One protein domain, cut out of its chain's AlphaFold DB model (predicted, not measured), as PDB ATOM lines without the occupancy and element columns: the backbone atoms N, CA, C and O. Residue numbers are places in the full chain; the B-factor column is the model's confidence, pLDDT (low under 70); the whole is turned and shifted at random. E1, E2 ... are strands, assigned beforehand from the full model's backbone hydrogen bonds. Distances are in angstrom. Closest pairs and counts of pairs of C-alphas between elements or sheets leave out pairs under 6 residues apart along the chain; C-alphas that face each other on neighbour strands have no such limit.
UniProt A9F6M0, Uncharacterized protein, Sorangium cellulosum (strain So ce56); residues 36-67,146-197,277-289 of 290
ATOM      1  N   TRP A  36      18.369 -17.124 -40.121       93.56
ATOM      2  CA  TRP A  36      18.187 -17.834 -38.865       93.56
ATOM      3  C   TRP A  36      16.752 -17.644 -38.410       93.56
ATOM      4  O   TRP A  36      16.286 -16.508 -38.308       93.56
ATOM      5  N   LEU A  37      16.068 -18.750 -38.147       94.38
ATOM      6  CA  LEU A  37      14.674 -18.777 -37.743       94.38
ATOM      7  C   LEU A  37      14.559 -19.234 -36.291       94.38
ATOM      8  O   LEU A  37      15.007 -20.322 -35.939       94.38
ATOM      9  N   TRP A  38      13.918 -18.416 -35.472       95.12
ATOM     10  CA  TRP A  38      13.439 -18.800 -34.151       95.12
ATOM     11  C   TRP A  38      11.922 -18.964 -34.201       95.12
ATOM     12  O   TRP A  38      11.263 -18.174 -34.877       95.12
ATOM     13  N   SER A  39      11.368 -19.944 -33.483       93.94
ATOM     14  CA  SER A  39       9.917 -20.119 -33.343       93.94
ATOM     15  C   SER A  39       9.519 -20.546 -31.927       93.94
ATOM     16  O   SER A  39      10.157 -21.439 -31.368       93.94
ATOM     17  N   GLY A  40       8.450 -19.969 -31.377       92.31
ATOM     18  CA  GLY A  40       7.964 -20.233 -30.019       92.31
ATOM     19  C   GLY A  40       6.913 -19.213 -29.565       92.31
ATOM     20  O   GLY A  40       6.291 -18.553 -30.391       92.31
ATOM     21  N   ARG A  41       6.705 -19.052 -28.252       89.81
ATOM     22  CA  ARG A  41       5.789 -18.023 -27.723       89.81
ATOM     23  C   ARG A  41       6.367 -16.626 -27.922       89.81
ATOM     24  O   ARG A  41       7.520 -16.393 -27.580       89.81
ATOM     25  N   HIS A  42       5.561 -15.667 -28.371       87.12
ATOM     26  CA  HIS A  42       6.047 -14.310 -28.653       87.12
ATOM     27  C   HIS A  42       6.809 -13.658 -27.477       87.12
ATOM     28  O   HIS A  42       7.848 -13.038 -27.690       87.12
ATOM     29  N   GLY A  43       6.347 -13.854 -26.235       85.62
ATOM     30  CA  GLY A  43       7.001 -13.316 -25.032       85.62
ATOM     31  C   GLY A  43       8.402 -13.878 -24.742       85.62
ATOM     32  O   GLY A  43       9.193 -13.211 -24.081       85.62
ATOM     33  N   ASP A  44       8.731 -15.056 -25.279       89.62
ATOM     34  CA  ASP A  44      10.035 -15.714 -25.113       89.62
ATOM     35  C   ASP A  44      11.006 -15.387 -26.265       89.62
ATOM     36  O   ASP A  44      12.156 -15.837 -26.279       89.62
ATOM     37  N   ALA A  45      10.552 -14.621 -27.262       87.88
ATOM     38  CA  ALA A  45      11.294 -14.388 -28.490       87.88
ATOM     39  C   ALA A  45      12.513 -13.481 -28.273       87.88
ATOM     40  O   ALA A  45      12.417 -12.249 -28.210       87.88
ATOM     41  N   ALA A  46      13.696 -14.094 -28.249       86.56
ATOM     42  CA  ALA A  46      14.964 -13.382 -28.163       86.56
ATOM     43  C   ALA A  46      15.183 -12.433 -29.367       86.56
ATOM     44  O   ALA A  46      14.720 -12.713 -30.483       86.56
ATOM     45  N   PRO A  47      15.892 -11.298 -29.188       92.94
ATOM     46  CA  PRO A  47      16.317 -10.448 -30.303       92.94
ATOM     47  C   PRO A  47      17.176 -11.232 -31.302       92.94
ATOM     48  O   PRO A  47      17.738 -12.276 -30.972       92.94
ATOM     49  N   CYS A  48      17.293 -10.712 -32.526       93.00
ATOM     50  CA  CYS A  48      18.183 -11.307 -33.515       93.00
ATOM     51  C   CYS A  48      19.614 -11.414 -32.954       93.00
ATOM     52  O   CYS A  48      20.131 -10.418 -32.430       93.00
ATOM     53  N   PRO A  49      20.268 -12.586 -33.059       90.88
ATOM     54  CA  PRO A  49      21.601 -12.771 -32.506       90.88
ATOM     55  C   PRO A  49      22.597 -11.797 -33.138       90.88
ATOM     56  O   PRO A  49      22.444 -11.412 -34.298       90.88
ATOM     57  N   GLU A  50      23.608 -11.384 -32.374       88.38
ATOM     58  CA  GLU A  50      24.671 -10.467 -32.834       88.38
ATOM     59  C   GLU A  50      24.158  -9.110 -33.367       88.38
ATOM     60  O   GLU A  50      24.872  -8.412 -34.081       88.38
ATOM     61  N   GLY A  51      22.917  -8.720 -33.043       86.25
ATOM     62  CA  GLY A  51      22.313  -7.485 -33.553       86.25
ATOM     63  C   GLY A  51      21.964  -7.534 -35.046       86.25
ATOM     64  O   GLY A  51      21.809  -6.486 -35.671       86.25
ATOM     65  N   ARG A  52      21.849  -8.736 -35.627       89.38
ATOM     66  CA  ARG A  52      21.462  -8.940 -37.031       89.38
ATOM     67  C   ARG A  52      20.091  -8.332 -37.326       89.38
ATOM     68  O   ARG A  52      19.224  -8.257 -36.459       89.38
ATOM     69  N   THR A  53      19.868  -7.920 -38.570       92.56
ATOM     70  CA  THR A  53      18.591  -7.317 -38.965       92.56
ATOM     71  C   THR A  53      17.490  -8.369 -39.064       92.56
ATOM     72  O   THR A  53      17.700  -9.460 -39.607       92.56
ATOM     73  N   ILE A  54      16.295  -8.009 -38.599       93.75
ATOM     74  CA  ILE A  54      15.076  -8.795 -38.803       93.75
ATOM     75  C   ILE A  54      14.738  -8.783 -40.298       93.75
ATOM     76  O   ILE A  54      14.734  -7.729 -40.928       93.75
ATOM     77  N   ARG A  55      14.469  -9.962 -40.856       92.19
ATOM     78  CA  ARG A  55      13.959 -10.150 -42.221       92.19
ATOM     79  C   ARG A  55      12.448 -10.027 -42.240       92.19
ATOM     80  O   ARG A  55      11.904  -9.250 -43.007       92.19
ATOM     81  N   TRP A  56      11.810 -10.807 -41.377       92.31
ATOM     82  CA  TRP A  56      10.372 -10.840 -41.194       92.31
ATOM     83  C   TRP A  56      10.039 -11.451 -39.835       92.31
ATOM     84  O   TRP A  56      10.872 -12.084 -39.171       92.31
ATOM     85  N   GLN A  57       8.804 -11.218 -39.415       93.19
ATOM     86  CA  GLN A  57       8.190 -11.807 -38.237       93.19
ATOM     87  C   GLN A  57       6.809 -12.307 -38.631       93.19
ATOM     88  O   GLN A  57       6.151 -11.677 -39.457       93.19
ATOM     89  N   GLY A  58       6.384 -13.424 -38.058       92.06
ATOM     90  CA  GLY A  58       5.097 -14.007 -38.396       92.06
ATOM     91  C   GLY A  58       4.549 -14.924 -37.317       92.06
ATOM     92  O   GLY A  58       5.241 -15.226 -36.347       92.06
ATOM     93  N   TRP A  59       3.310 -15.351 -37.504       91.94
ATOM     94  CA  TRP A  59       2.575 -16.235 -36.615       91.94
ATOM     95  C   TRP A  59       2.004 -17.424 -37.396       91.94
ATOM     96  O   TRP A  59       1.810 -17.357 -38.614       91.94
ATOM     97  N   VAL A  60       1.765 -18.520 -36.683       91.00
ATOM     98  CA  VAL A  60       0.868 -19.614 -37.080       91.00
ATOM     99  C   VAL A  60       0.035 -20.047 -35.891       91.00
ATOM    100  O   VAL A  60       0.379 -19.727 -34.750       91.00
ATOM    101  N   ASP A  61      -1.029 -20.796 -36.178       84.62
ATOM    102  CA  ASP A  61      -1.981 -21.279 -35.179       84.62
ATOM    103  C   ASP A  61      -2.526 -20.114 -34.337       84.62
ATOM    104  O   ASP A  61      -2.547 -20.164 -33.112       84.62
ATOM    105  N   GLU A  62      -2.895 -19.028 -35.027       82.00
ATOM    106  CA  GLU A  62      -3.392 -17.803 -34.409       82.00
ATOM    107  C   GLU A  62      -4.752 -18.050 -33.751       82.00
ATOM    108  O   GLU A  62      -5.753 -18.339 -34.414       82.00
ATOM    109  N   GLU A  63      -4.794 -17.892 -32.434       83.12
ATOM    110  CA  GLU A  63      -6.017 -17.834 -31.657       83.12
ATOM    111  C   GLU A  63      -6.277 -16.387 -31.245       83.12
ATOM    112  O   GLU A  63      -5.412 -15.685 -30.716       83.12
ATOM    113  N   PHE A  64      -7.504 -15.928 -31.490       84.12
ATOM    114  CA  PHE A  64      -7.957 -14.589 -31.136       84.12
ATOM    115  C   PHE A  64      -8.837 -14.696 -29.892       84.12
ATOM    116  O   PHE A  64     -10.006 -15.076 -30.020       84.12
ATOM    117  N   PRO A  65      -8.325 -14.378 -28.687       86.44
ATOM    118  CA  PRO A  65      -9.126 -14.538 -27.486       86.44
ATOM    119  C   PRO A  65     -10.367 -13.635 -27.567       86.44
ATOM    120  O   PRO A  65     -10.240 -12.444 -27.874       86.44
ATOM    121  N   PRO A  66     -11.574 -14.173 -27.314       88.44
ATOM    122  CA  PRO A  66     -12.814 -13.413 -27.450       88.44
ATOM    123  C   PRO A  66     -13.039 -12.435 -26.290       88.44
ATOM    124  O   PRO A  66     -13.887 -11.551 -26.389       88.44
ATOM    125  N   GLU A  67     -12.307 -12.587 -25.188       94.50
ATOM    126  CA  GLU A  67     -12.430 -11.778 -23.977       94.50
ATOM    127  C   GLU A  67     -11.258 -10.801 -23.862       94.50
ATOM    128  O   GLU A  67     -10.102 -11.213 -23.842       94.50
ATOM    129  N   ILE A 146      -2.742 -11.497 -29.892       83.00
ATOM    130  CA  ILE A 146      -2.985 -12.727 -30.648       83.00
ATOM    131  C   ILE A 146      -2.111 -13.820 -30.027       83.00
ATOM    132  O   ILE A 146      -0.900 -13.625 -29.873       83.00
ATOM    133  N   ASP A 147      -2.725 -14.936 -29.638       83.88
ATOM    134  CA  ASP A 147      -1.985 -16.109 -29.177       83.88
ATOM    135  C   ASP A 147      -1.625 -16.977 -30.383       83.88
ATOM    136  O   ASP A 147      -2.345 -16.999 -31.376       83.88
ATOM    137  N   GLY A 148      -0.481 -17.645 -30.334       87.44
ATOM    138  CA  GLY A 148       0.012 -18.438 -31.454       87.44
ATOM    139  C   GLY A 148       1.518 -18.655 -31.416       87.44
ATOM    140  O   GLY A 148       2.245 -18.131 -30.562       87.44
ATOM    141  N   ILE A 149       2.012 -19.440 -32.372       91.19
ATOM    142  CA  ILE A 149       3.444 -19.696 -32.516       91.19
ATOM    143  C   ILE A 149       4.053 -18.549 -33.313       91.19
ATOM    144  O   ILE A 149       3.886 -18.444 -34.527       91.19
ATOM    145  N   PHE A 150       4.804 -17.706 -32.618       92.56
ATOM    146  CA  PHE A 150       5.561 -16.621 -33.211       92.56
ATOM    147  C   PHE A 150       6.852 -17.138 -33.833       92.56
ATOM    148  O   PHE A 150       7.560 -17.950 -33.235       92.56
ATOM    149  N   ALA A 151       7.209 -16.589 -34.986       94.88
ATOM    150  CA  ALA A 151       8.495 -16.776 -35.620       94.88
ATOM    151  C   ALA A 151       9.198 -15.452 -35.904       94.88
ATOM    152  O   ALA A 151       8.597 -14.458 -36.314       94.88
ATOM    153  N   ARG A 152      10.519 -15.474 -35.733       94.94
ATOM    154  CA  ARG A 152      11.414 -14.376 -36.090       94.94
ATOM    155  C   ARG A 152      12.499 -14.903 -37.009       94.94
ATOM    156  O   ARG A 152      13.306 -15.735 -36.596       94.94
ATOM    157  N   ALA A 153      12.540 -14.373 -38.226       94.38
ATOM    158  CA  ALA A 153      13.623 -14.617 -39.160       94.38
ATOM    159  C   ALA A 153      14.606 -13.447 -39.140       94.38
ATOM    160  O   ALA A 153      14.230 -12.287 -39.316       94.38
ATOM    161  N   CYS A 154      15.881 -13.752 -38.959       94.12
ATOM    162  CA  CYS A 154      16.975 -12.787 -38.973       94.12
ATOM    163  C   CYS A 154      17.894 -13.069 -40.158       94.12
ATOM    164  O   CYS A 154      18.010 -14.213 -40.598       94.12
ATOM    165  N   GLN A 155      18.575 -12.045 -40.674       91.12
ATOM    166  CA  GLN A 155      19.615 -12.253 -41.681       91.12
ATOM    167  C   GLN A 155      20.698 -13.191 -41.135       91.12
ATOM    168  O   GLN A 155      21.405 -12.847 -40.187       91.12
ATOM    169  N   ALA A 156      20.848 -14.362 -41.755       84.25
ATOM    170  CA  ALA A 156      22.040 -15.169 -41.556       84.25
ATOM    171  C   ALA A 156      23.181 -14.583 -42.394       84.25
ATOM    172  O   ALA A 156      22.955 -13.802 -43.318       84.25
ATOM    173  N   GLY A 157      24.418 -14.904 -42.018       71.88
ATOM    174  CA  GLY A 157      25.586 -14.510 -42.789       71.88
ATOM    175  C   GLY A 157      25.771 -15.496 -43.931       71.88
ATOM    176  O   GLY A 157      24.970 -15.556 -44.855       71.88
ATOM    177  N   GLN A 158      26.834 -16.281 -43.863       69.06
ATOM    178  CA  GLN A 158      27.098 -17.348 -44.824       69.06
ATOM    179  C   GLN A 158      26.527 -18.678 -44.312       69.06
ATOM    180  O   GLN A 158      26.301 -18.841 -43.117       69.06
ATOM    181  N   GLU A 159      26.346 -19.668 -45.188       63.31
ATOM    182  CA  GLU A 159      25.827 -20.993 -44.797       63.31
ATOM    183  C   GLU A 159      26.694 -21.732 -43.766       63.31
ATOM    184  O   GLU A 159      26.210 -22.549 -42.978       63.31
ATOM    185  N   LYS A 160      27.981 -21.377 -43.717       66.69
ATOM    186  CA  LYS A 160      28.935 -21.849 -42.708       66.69
ATOM    187  C   LYS A 160      28.666 -21.314 -41.295       66.69
ATOM    188  O   LYS A 160      29.251 -21.833 -40.346       66.69
ATOM    189  N   ASP A 161      27.838 -20.281 -41.147       73.38
ATOM    190  CA  ASP A 161      27.543 -19.677 -39.852       73.38
ATOM    191  C   ASP A 161      26.487 -20.533 -39.141       73.38
ATOM    192  O   ASP A 161      25.289 -20.486 -39.442       73.38
ATOM    193  N   MET A 162      26.955 -21.364 -38.208       80.56
ATOM    194  CA  MET A 162      26.101 -22.247 -37.417       80.56
ATOM    195  C   MET A 162      25.118 -21.415 -36.579       80.56
ATOM    196  O   MET A 162      25.547 -20.457 -35.928       80.56
ATOM    197  N   PRO A 163      23.815 -21.749 -36.581       86.31
ATOM    198  CA  PRO A 163      22.849 -20.996 -35.805       86.31
ATOM    199  C   PRO A 163      23.112 -21.175 -34.299       86.31
ATOM    200  O   PRO A 163      23.551 -22.244 -33.862       86.31
ATOM    201  N   PRO A 164      22.848 -20.143 -33.483       88.31
ATOM    202  CA  PRO A 164      22.925 -20.268 -32.033       88.31
ATOM    203  C   PRO A 164      21.831 -21.208 -31.488       88.31
ATOM    204  O   PRO A 164      20.846 -21.481 -32.178       88.31
ATOM    205  N   PRO A 165      21.954 -21.688 -30.235       89.25
ATOM    206  CA  PRO A 165      20.951 -22.560 -29.629       89.25
ATOM    207  C   PRO A 165      19.535 -21.970 -29.702       89.25
ATOM    208  O   PRO A 165      19.324 -20.801 -29.380       89.25
ATOM    209  N   GLY A 166      18.566 -22.789 -30.120       89.69
ATOM    210  CA  GLY A 166      17.170 -22.375 -30.305       89.69
ATOM    211  C   GLY A 166      16.865 -21.702 -31.649       89.69
ATOM    212  O   GLY A 166      15.715 -21.343 -31.884       89.69
ATOM    213  N   TRP A 167      17.856 -21.550 -32.534       92.06
ATOM    214  CA  TRP A 167      17.680 -21.036 -33.891       92.06
ATOM    215  C   TRP A 167      17.933 -22.140 -34.920       92.06
ATOM    216  O   TRP A 167      18.836 -22.956 -34.767       92.06
ATOM    217  N   SER A 168      17.142 -22.152 -35.986       92.25
ATOM    218  CA  SER A 168      17.318 -23.033 -37.143       92.25
ATOM    219  C   SER A 168      17.939 -22.259 -38.298       92.25
ATOM    220  O   SER A 168      17.631 -21.085 -38.499       92.25
ATOM    221  N   PHE A 169      18.797 -22.907 -39.082       92.25
ATOM    222  CA  PHE A 169      19.280 -22.333 -40.336       92.25
ATOM    223  C   PHE A 169      18.296 -22.672 -41.457       92.25
ATOM    224  O   PHE A 169      17.975 -23.847 -41.656       92.25
ATOM    225  N   CYS A 170      17.834 -21.660 -42.192       93.62
ATOM    226  CA  CYS A 170      16.823 -21.817 -43.231       93.62
ATOM    227  C   CYS A 170      17.141 -21.002 -44.492       93.62
ATOM    228  O   CYS A 170      17.846 -19.990 -44.449       93.62
ATOM    229  N   LEU A 171      16.561 -21.427 -45.609       92.50
ATOM    230  CA  LEU A 171      16.553 -20.742 -46.899       92.50
ATOM    231  C   LEU A 171      15.106 -20.414 -47.310       92.50
ATOM    232  O   LEU A 171      14.177 -21.081 -46.844       92.50
ATOM    233  N   PRO A 172      14.883 -19.405 -48.171       91.88
ATOM    234  CA  PRO A 172      13.611 -19.286 -48.880       91.88
ATOM    235  C   PRO A 172      13.365 -20.536 -49.752       91.88
ATOM    236  O   PRO A 172      14.332 -21.219 -50.107       91.88
ATOM    237  N   PRO A 173      12.103 -20.851 -50.093       92.88
ATOM    238  CA  PRO A 173      11.804 -21.916 -51.045       92.88
ATOM    239  C   PRO A 173      12.388 -21.603 -52.429       92.88
ATOM    240  O   PRO A 173      12.762 -20.465 -52.721       92.88
ATOM    241  N   GLU A 174      12.453 -22.620 -53.282       91.25
ATOM    242  CA  GLU A 174      12.787 -22.451 -54.696       91.25
ATOM    243  C   GLU A 174      11.667 -21.705 -55.443       91.25
ATOM    244  O   GLU A 174      10.584 -21.480 -54.899       91.25
ATOM    245  N   ASP A 175      11.915 -21.302 -56.693       88.19
ATOM    246  CA  ASP A 175      10.966 -20.495 -57.482       88.19
ATOM    247  C   ASP A 175       9.619 -21.206 -57.721       88.19
ATOM    248  O   ASP A 175       8.592 -20.560 -57.923       88.19
ATOM    249  N   ASP A 176       9.608 -22.541 -57.676       89.06
ATOM    250  CA  ASP A 176       8.400 -23.371 -57.753       89.06
ATOM    251  C   ASP A 176       7.696 -23.550 -56.392       89.06
ATOM    252  O   ASP A 176       6.693 -24.257 -56.279       89.06
ATOM    253  N   GLY A 177       8.217 -22.897 -55.352       87.31
ATOM    254  CA  GLY A 177       7.735 -22.959 -53.986       87.31
ATOM    255  C   GLY A 177       8.200 -24.191 -53.216       87.31
ATOM    256  O   GLY A 177       7.792 -24.330 -52.066       87.31
ATOM    257  N   THR A 178       9.014 -25.086 -53.780       93.62
ATOM    258  CA  THR A 178       9.448 -26.314 -53.096       93.62
ATOM    259  C   THR A 178      10.670 -26.092 -52.202       93.62
ATOM    260  O   THR A 178      11.381 -25.092 -52.304       93.62
ATOM    261  N   CYS A 179      10.882 -27.008 -51.254       94.25
ATOM    262  CA  CYS A 179      12.086 -27.016 -50.431       94.25
ATOM    263  C   CYS A 179      13.130 -27.957 -51.023       94.25
ATOM    264  O   CYS A 179      12.814 -29.079 -51.423       94.25
ATOM    265  N   ARG A 180      14.386 -27.511 -50.997       92.44
ATOM    266  CA  ARG A 180      15.530 -28.309 -51.434       92.44
ATOM    267  C   ARG A 180      15.717 -29.548 -50.553       92.44
ATOM    268  O   ARG A 180      15.439 -29.468 -49.353       92.44
ATOM    269  N   PRO A 181      16.251 -30.661 -51.088       92.31
ATOM    270  CA  PRO A 181      16.510 -31.873 -50.308       92.31
ATOM    271  C   PRO A 181      17.383 -31.650 -49.063       92.31
ATOM    272  O   PRO A 181      17.214 -32.348 -48.067       92.31
ATOM    273  N   GLU A 182      18.291 -30.672 -49.099       90.00
ATOM    274  CA  GLU A 182      19.186 -30.313 -47.992       90.00
ATOM    275  C   GLU A 182      18.481 -29.505 -46.887       90.00
ATOM    276  O   GLU A 182      18.970 -29.437 -45.760       90.00
ATOM    277  N   PHE A 183      17.320 -28.917 -47.198       92.44
ATOM    278  CA  PHE A 183      16.488 -28.111 -46.300       92.44
ATOM    279  C   PHE A 183      15.033 -28.613 -46.302       92.44
ATOM    280  O   PHE A 183      14.122 -27.860 -46.649       92.44
ATOM    281  N   PRO A 184      14.777 -29.883 -45.939       94.19
ATOM    282  CA  PRO A 184      13.490 -30.529 -46.193       94.19
ATOM    283  C   PRO A 184      12.352 -30.026 -45.291       94.19
ATOM    284  O   PRO A 184      11.183 -30.289 -45.577       94.19
ATOM    285  N   ILE A 185      12.653 -29.322 -44.192       94.75
ATOM    286  CA  ILE A 185      11.641 -28.886 -43.225       94.75
ATOM    287  C   ILE A 185      11.022 -27.580 -43.701       94.75
ATOM    288  O   ILE A 185      11.542 -26.495 -43.450       94.75
ATOM    289  N   ARG A 186       9.867 -27.686 -44.349       94.81
ATOM    290  CA  ARG A 186       9.044 -26.535 -44.713       94.81
ATOM    291  C   ARG A 186       8.312 -25.989 -43.489       94.81
ATOM    292  O   ARG A 186       7.567 -26.714 -42.834       94.81
ATOM    293  N   ARG A 187       8.480 -24.701 -43.210       94.62
ATOM    294  CA  ARG A 187       7.715 -23.955 -42.208       94.62
ATOM    295  C   ARG A 187       7.058 -22.764 -42.874       94.62
ATOM    296  O   ARG A 187       7.716 -22.024 -43.600       94.62
ATOM    297  N   GLU A 188       5.778 -22.584 -42.622       94.81
ATOM    298  CA  GLU A 188       5.006 -21.466 -43.149       94.81
ATOM    299  C   GLU A 188       4.603 -20.584 -41.981       94.81
ATOM    300  O   GLU A 188       4.265 -21.110 -40.931       94.81
ATOM    301  N   PHE A 189       4.671 -19.270 -42.148       93.94
ATOM    302  CA  PHE A 189       4.205 -18.279 -41.184       93.94
ATOM    303  C   PHE A 189       3.537 -17.147 -41.942       93.94
ATOM    304  O   PHE A 189       3.838 -16.924 -43.115       93.94
ATOM    305  N   ARG A 190       2.655 -16.406 -41.284       91.69
ATOM    306  CA  ARG A 190       2.065 -15.197 -41.860       91.69
ATOM    307  C   ARG A 190       2.493 -13.984 -41.070       91.69
ATOM    308  O   ARG A 190       2.521 -14.030 -39.843       91.69
ATOM    309  N   THR A 191       2.859 -12.907 -41.754       88.06
ATOM    310  CA  THR A 191       3.041 -11.623 -41.079       88.06
ATOM    311  C   THR A 191       1.706 -11.202 -40.463       88.06
ATOM    312  O   THR A 191       0.655 -11.543 -41.006       88.06
ATOM    313  N   PRO A 192       1.717 -10.431 -39.369       78.94
ATOM    314  CA  PRO A 192       0.482  -9.926 -38.805       78.94
ATOM    315  C   PRO A 192      -0.083  -8.924 -39.812       78.94
ATOM    316  O   PRO A 192       0.606  -7.978 -40.209       78.94
ATOM    317  N   GLY A 193      -1.302  -9.162 -40.283       83.31
ATOM    318  CA  GLY A 193      -2.028  -8.131 -41.008       83.31
ATOM    319  C   GLY A 193      -2.534  -7.055 -40.045       83.31
ATOM    320  O   GLY A 193      -2.336  -7.142 -38.827       83.31
ATOM    321  N   PRO A 194      -3.177  -6.006 -40.572       87.00
ATOM    322  CA  PRO A 194      -3.885  -5.035 -39.753       87.00
ATOM    323  C   PRO A 194      -4.833  -5.703 -38.736       87.00
ATOM    324  O   PRO A 194      -5.754  -6.434 -39.107       87.00
ATOM    325  N   ASP A 195      -4.606  -5.443 -37.444       89.00
ATOM    326  CA  ASP A 195      -5.526  -5.842 -36.374       89.00
ATOM    327  C   ASP A 195      -6.603  -4.759 -36.223       89.00
ATOM    328  O   ASP A 195      -6.341  -3.650 -35.748       89.00
ATOM    329  N   HIS A 196      -7.820  -5.073 -36.667       92.44
ATOM    330  CA  HIS A 196      -8.991  -4.205 -36.546       92.44
ATOM    331  C   HIS A 196      -9.900  -4.615 -35.390       92.44
ATOM    332  O   HIS A 196     -11.059  -4.188 -35.322       92.44
ATOM    333  N   ARG A 197      -9.410  -5.465 -34.481       93.12
ATOM    334  CA  ARG A 197     -10.191  -5.855 -33.319       93.12
ATOM    335  C   ARG A 197     -10.358  -4.670 -32.382       93.12
ATOM    336  O   ARG A 197      -9.464  -3.859 -32.165       93.12
ATOM    337  N   THR A 277     -11.881  -8.153 -36.883       87.06
ATOM    338  CA  THR A 277     -11.077  -9.151 -37.590       87.06
ATOM    339  C   THR A 277      -9.615  -8.743 -37.611       87.06
ATOM    340  O   THR A 277      -9.291  -7.557 -37.551       87.06
ATOM    341  N   VAL A 278      -8.745  -9.737 -37.739       86.19
ATOM    342  CA  VAL A 278      -7.348  -9.541 -38.122       86.19
ATOM    343  C   VAL A 278      -7.247  -9.930 -39.587       86.19
ATOM    344  O   VAL A 278      -7.703 -11.009 -39.970       86.19
ATOM    345  N   GLU A 279      -6.755  -9.020 -40.417       88.25
ATOM    346  CA  GLU A 279      -6.537  -9.321 -41.831       88.25
ATOM    347  C   GLU A 279      -5.355 -10.283 -41.993       88.25
ATOM    348  O   GLU A 279      -4.416 -10.281 -41.196       88.25
ATOM    349  N   GLU A 280      -5.385 -11.115 -43.036       84.06
ATOM    350  CA  GLU A 280      -4.246 -11.978 -43.348       84.06
ATOM    351  C   GLU A 280      -3.091 -11.130 -43.899       84.06
ATOM    352  O   GLU A 280      -3.267 -10.344 -44.832       84.06
ATOM    353  N   GLY A 281      -1.900 -11.292 -43.323       87.19
ATOM    354  CA  GLY A 281      -0.684 -10.691 -43.860       87.19
ATOM    355  C   GLY A 281      -0.013 -11.538 -44.944       87.19
ATOM    356  O   GLY A 281      -0.559 -12.520 -45.451       87.19
ATOM    357  N   GLU A 282       1.213 -11.156 -45.296       90.12
ATOM    358  CA  GLU A 282       2.036 -11.872 -46.264       90.12
ATOM    359  C   GLU A 282       2.440 -13.249 -45.723       90.12
ATOM    360  O   GLU A 282       2.859 -13.394 -44.572       90.12
ATOM    361  N   GLN A 283       2.336 -14.273 -46.567       92.56
ATOM    362  CA  GLN A 283       2.822 -15.605 -46.237       92.56
ATOM    363  C   GLN A 283       4.331 -15.694 -46.482       92.56
ATOM    364  O   GLN A 283       4.815 -15.487 -47.594       92.56
ATOM    365  N   HIS A 284       5.068 -16.095 -45.454       93.12
ATOM    366  CA  HIS A 284       6.477 -16.436 -45.539       93.12
ATOM    367  C   HIS A 284       6.678 -17.935 -45.383       93.12
ATOM    368  O   HIS A 284       6.143 -18.576 -44.481       93.12
ATOM    369  N   VAL A 285       7.507 -18.485 -46.261       94.38
ATOM    370  CA  VAL A 285       7.917 -19.883 -46.221       94.38
ATOM    371  C   VAL A 285       9.414 -19.931 -45.950       94.38
ATOM    372  O   VAL A 285      10.194 -19.230 -46.595       94.38
ATOM    373  N   ALA A 286       9.816 -20.768 -45.001       94.44
ATOM    374  CA  ALA A 286      11.202 -21.068 -44.692       94.44
ATOM    375  C   ALA A 286      11.443 -22.573 -44.813       94.44
ATOM    376  O   ALA A 286      10.753 -23.376 -44.186       94.44
ATOM    377  N   CYS A 287      12.442 -22.947 -45.601       95.19
ATOM    378  CA  CYS A 287      12.934 -24.309 -45.728       95.19
ATOM    379  C   CYS A 287      14.151 -24.458 -44.816       95.19
ATOM    380  O   CYS A 287      15.182 -23.824 -45.036       95.19
ATOM    381  N   CYS A 288      14.020 -25.244 -43.757       93.62
ATOM    382  CA  CYS A 288      15.014 -25.390 -42.703       93.62
ATOM    383  C   CYS A 288      15.638 -26.788 -42.720       93.62
ATOM    384  O   CYS A 288      15.055 -27.753 -43.223       93.62
ATOM    385  N   ARG A 289      16.824 -26.894 -42.127       88.06
ATOM    386  CA  ARG A 289      17.440 -28.174 -41.754       88.06
ATOM    387  C   ARG A 289      17.278 -28.411 -40.250       88.06
ATOM    388  O   ARG A 289      17.056 -27.442 -39.519       88.06
TER     389      ARG A 289
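AT A GLANCE: This is residues 36 to 67, 146 to 197 and 277 to 289 of the 290 residues of an uncharacterized protein of Sorangium cellulosum (strain So ce56) (UniProt A9F6M0). One strongly twisted sheet is curled like part of a barrel and folded on itself: E2, E3 and E1 face E6 and E5, with E4 as hinge. The printed part has 97 residues with six named strands, E1 to E6, no named helix (all strand), in antiparallel order E2 - E3 - E1 - E4 - E6 - E5. It is compact, radius of gyration of the C-alphas 14.1 A, spanning 46 by 32 by 18 A.

HOW THE PARTS SIT: E1, residues 36 to 41, neighbours E3, residues 147 to 155 (N 38 to O 152, 3.0 A), and E4, residues 168 to 171 (N 37 to O 168, 2.8 A). Edge strand E2, residues 54 to 63, neighbours E3 (N 58 to O 151, 3.0 A). E6, residues 278 to 288, neighbours E4 (N 171 to O 287, 2.8 A) and edge strand E5, residues 185 to 195 (N 187 to O 286, 2.8 A). The closest C-alphas of E2 and E5, Gly 58 and Thr 191, are 4.1 A apart.

IN THESE COORDINATES: E1 begins at C-alpha 36 (18.187, -17.834, -38.865); E6 ends at C-alpha 288 (15.014, -25.390, -42.703). First to last C-alpha, E5 measures 29.5 A and E6 27.8 A.

THE WHOLE: Cuts leave C-alphas 67 and 146 11.6 A apart, 197 and 277 5.5 A. Links E1 to E2, E3 to E4 and E4 to E5 are long. Residues 158 to 160 have pLDDT under 70.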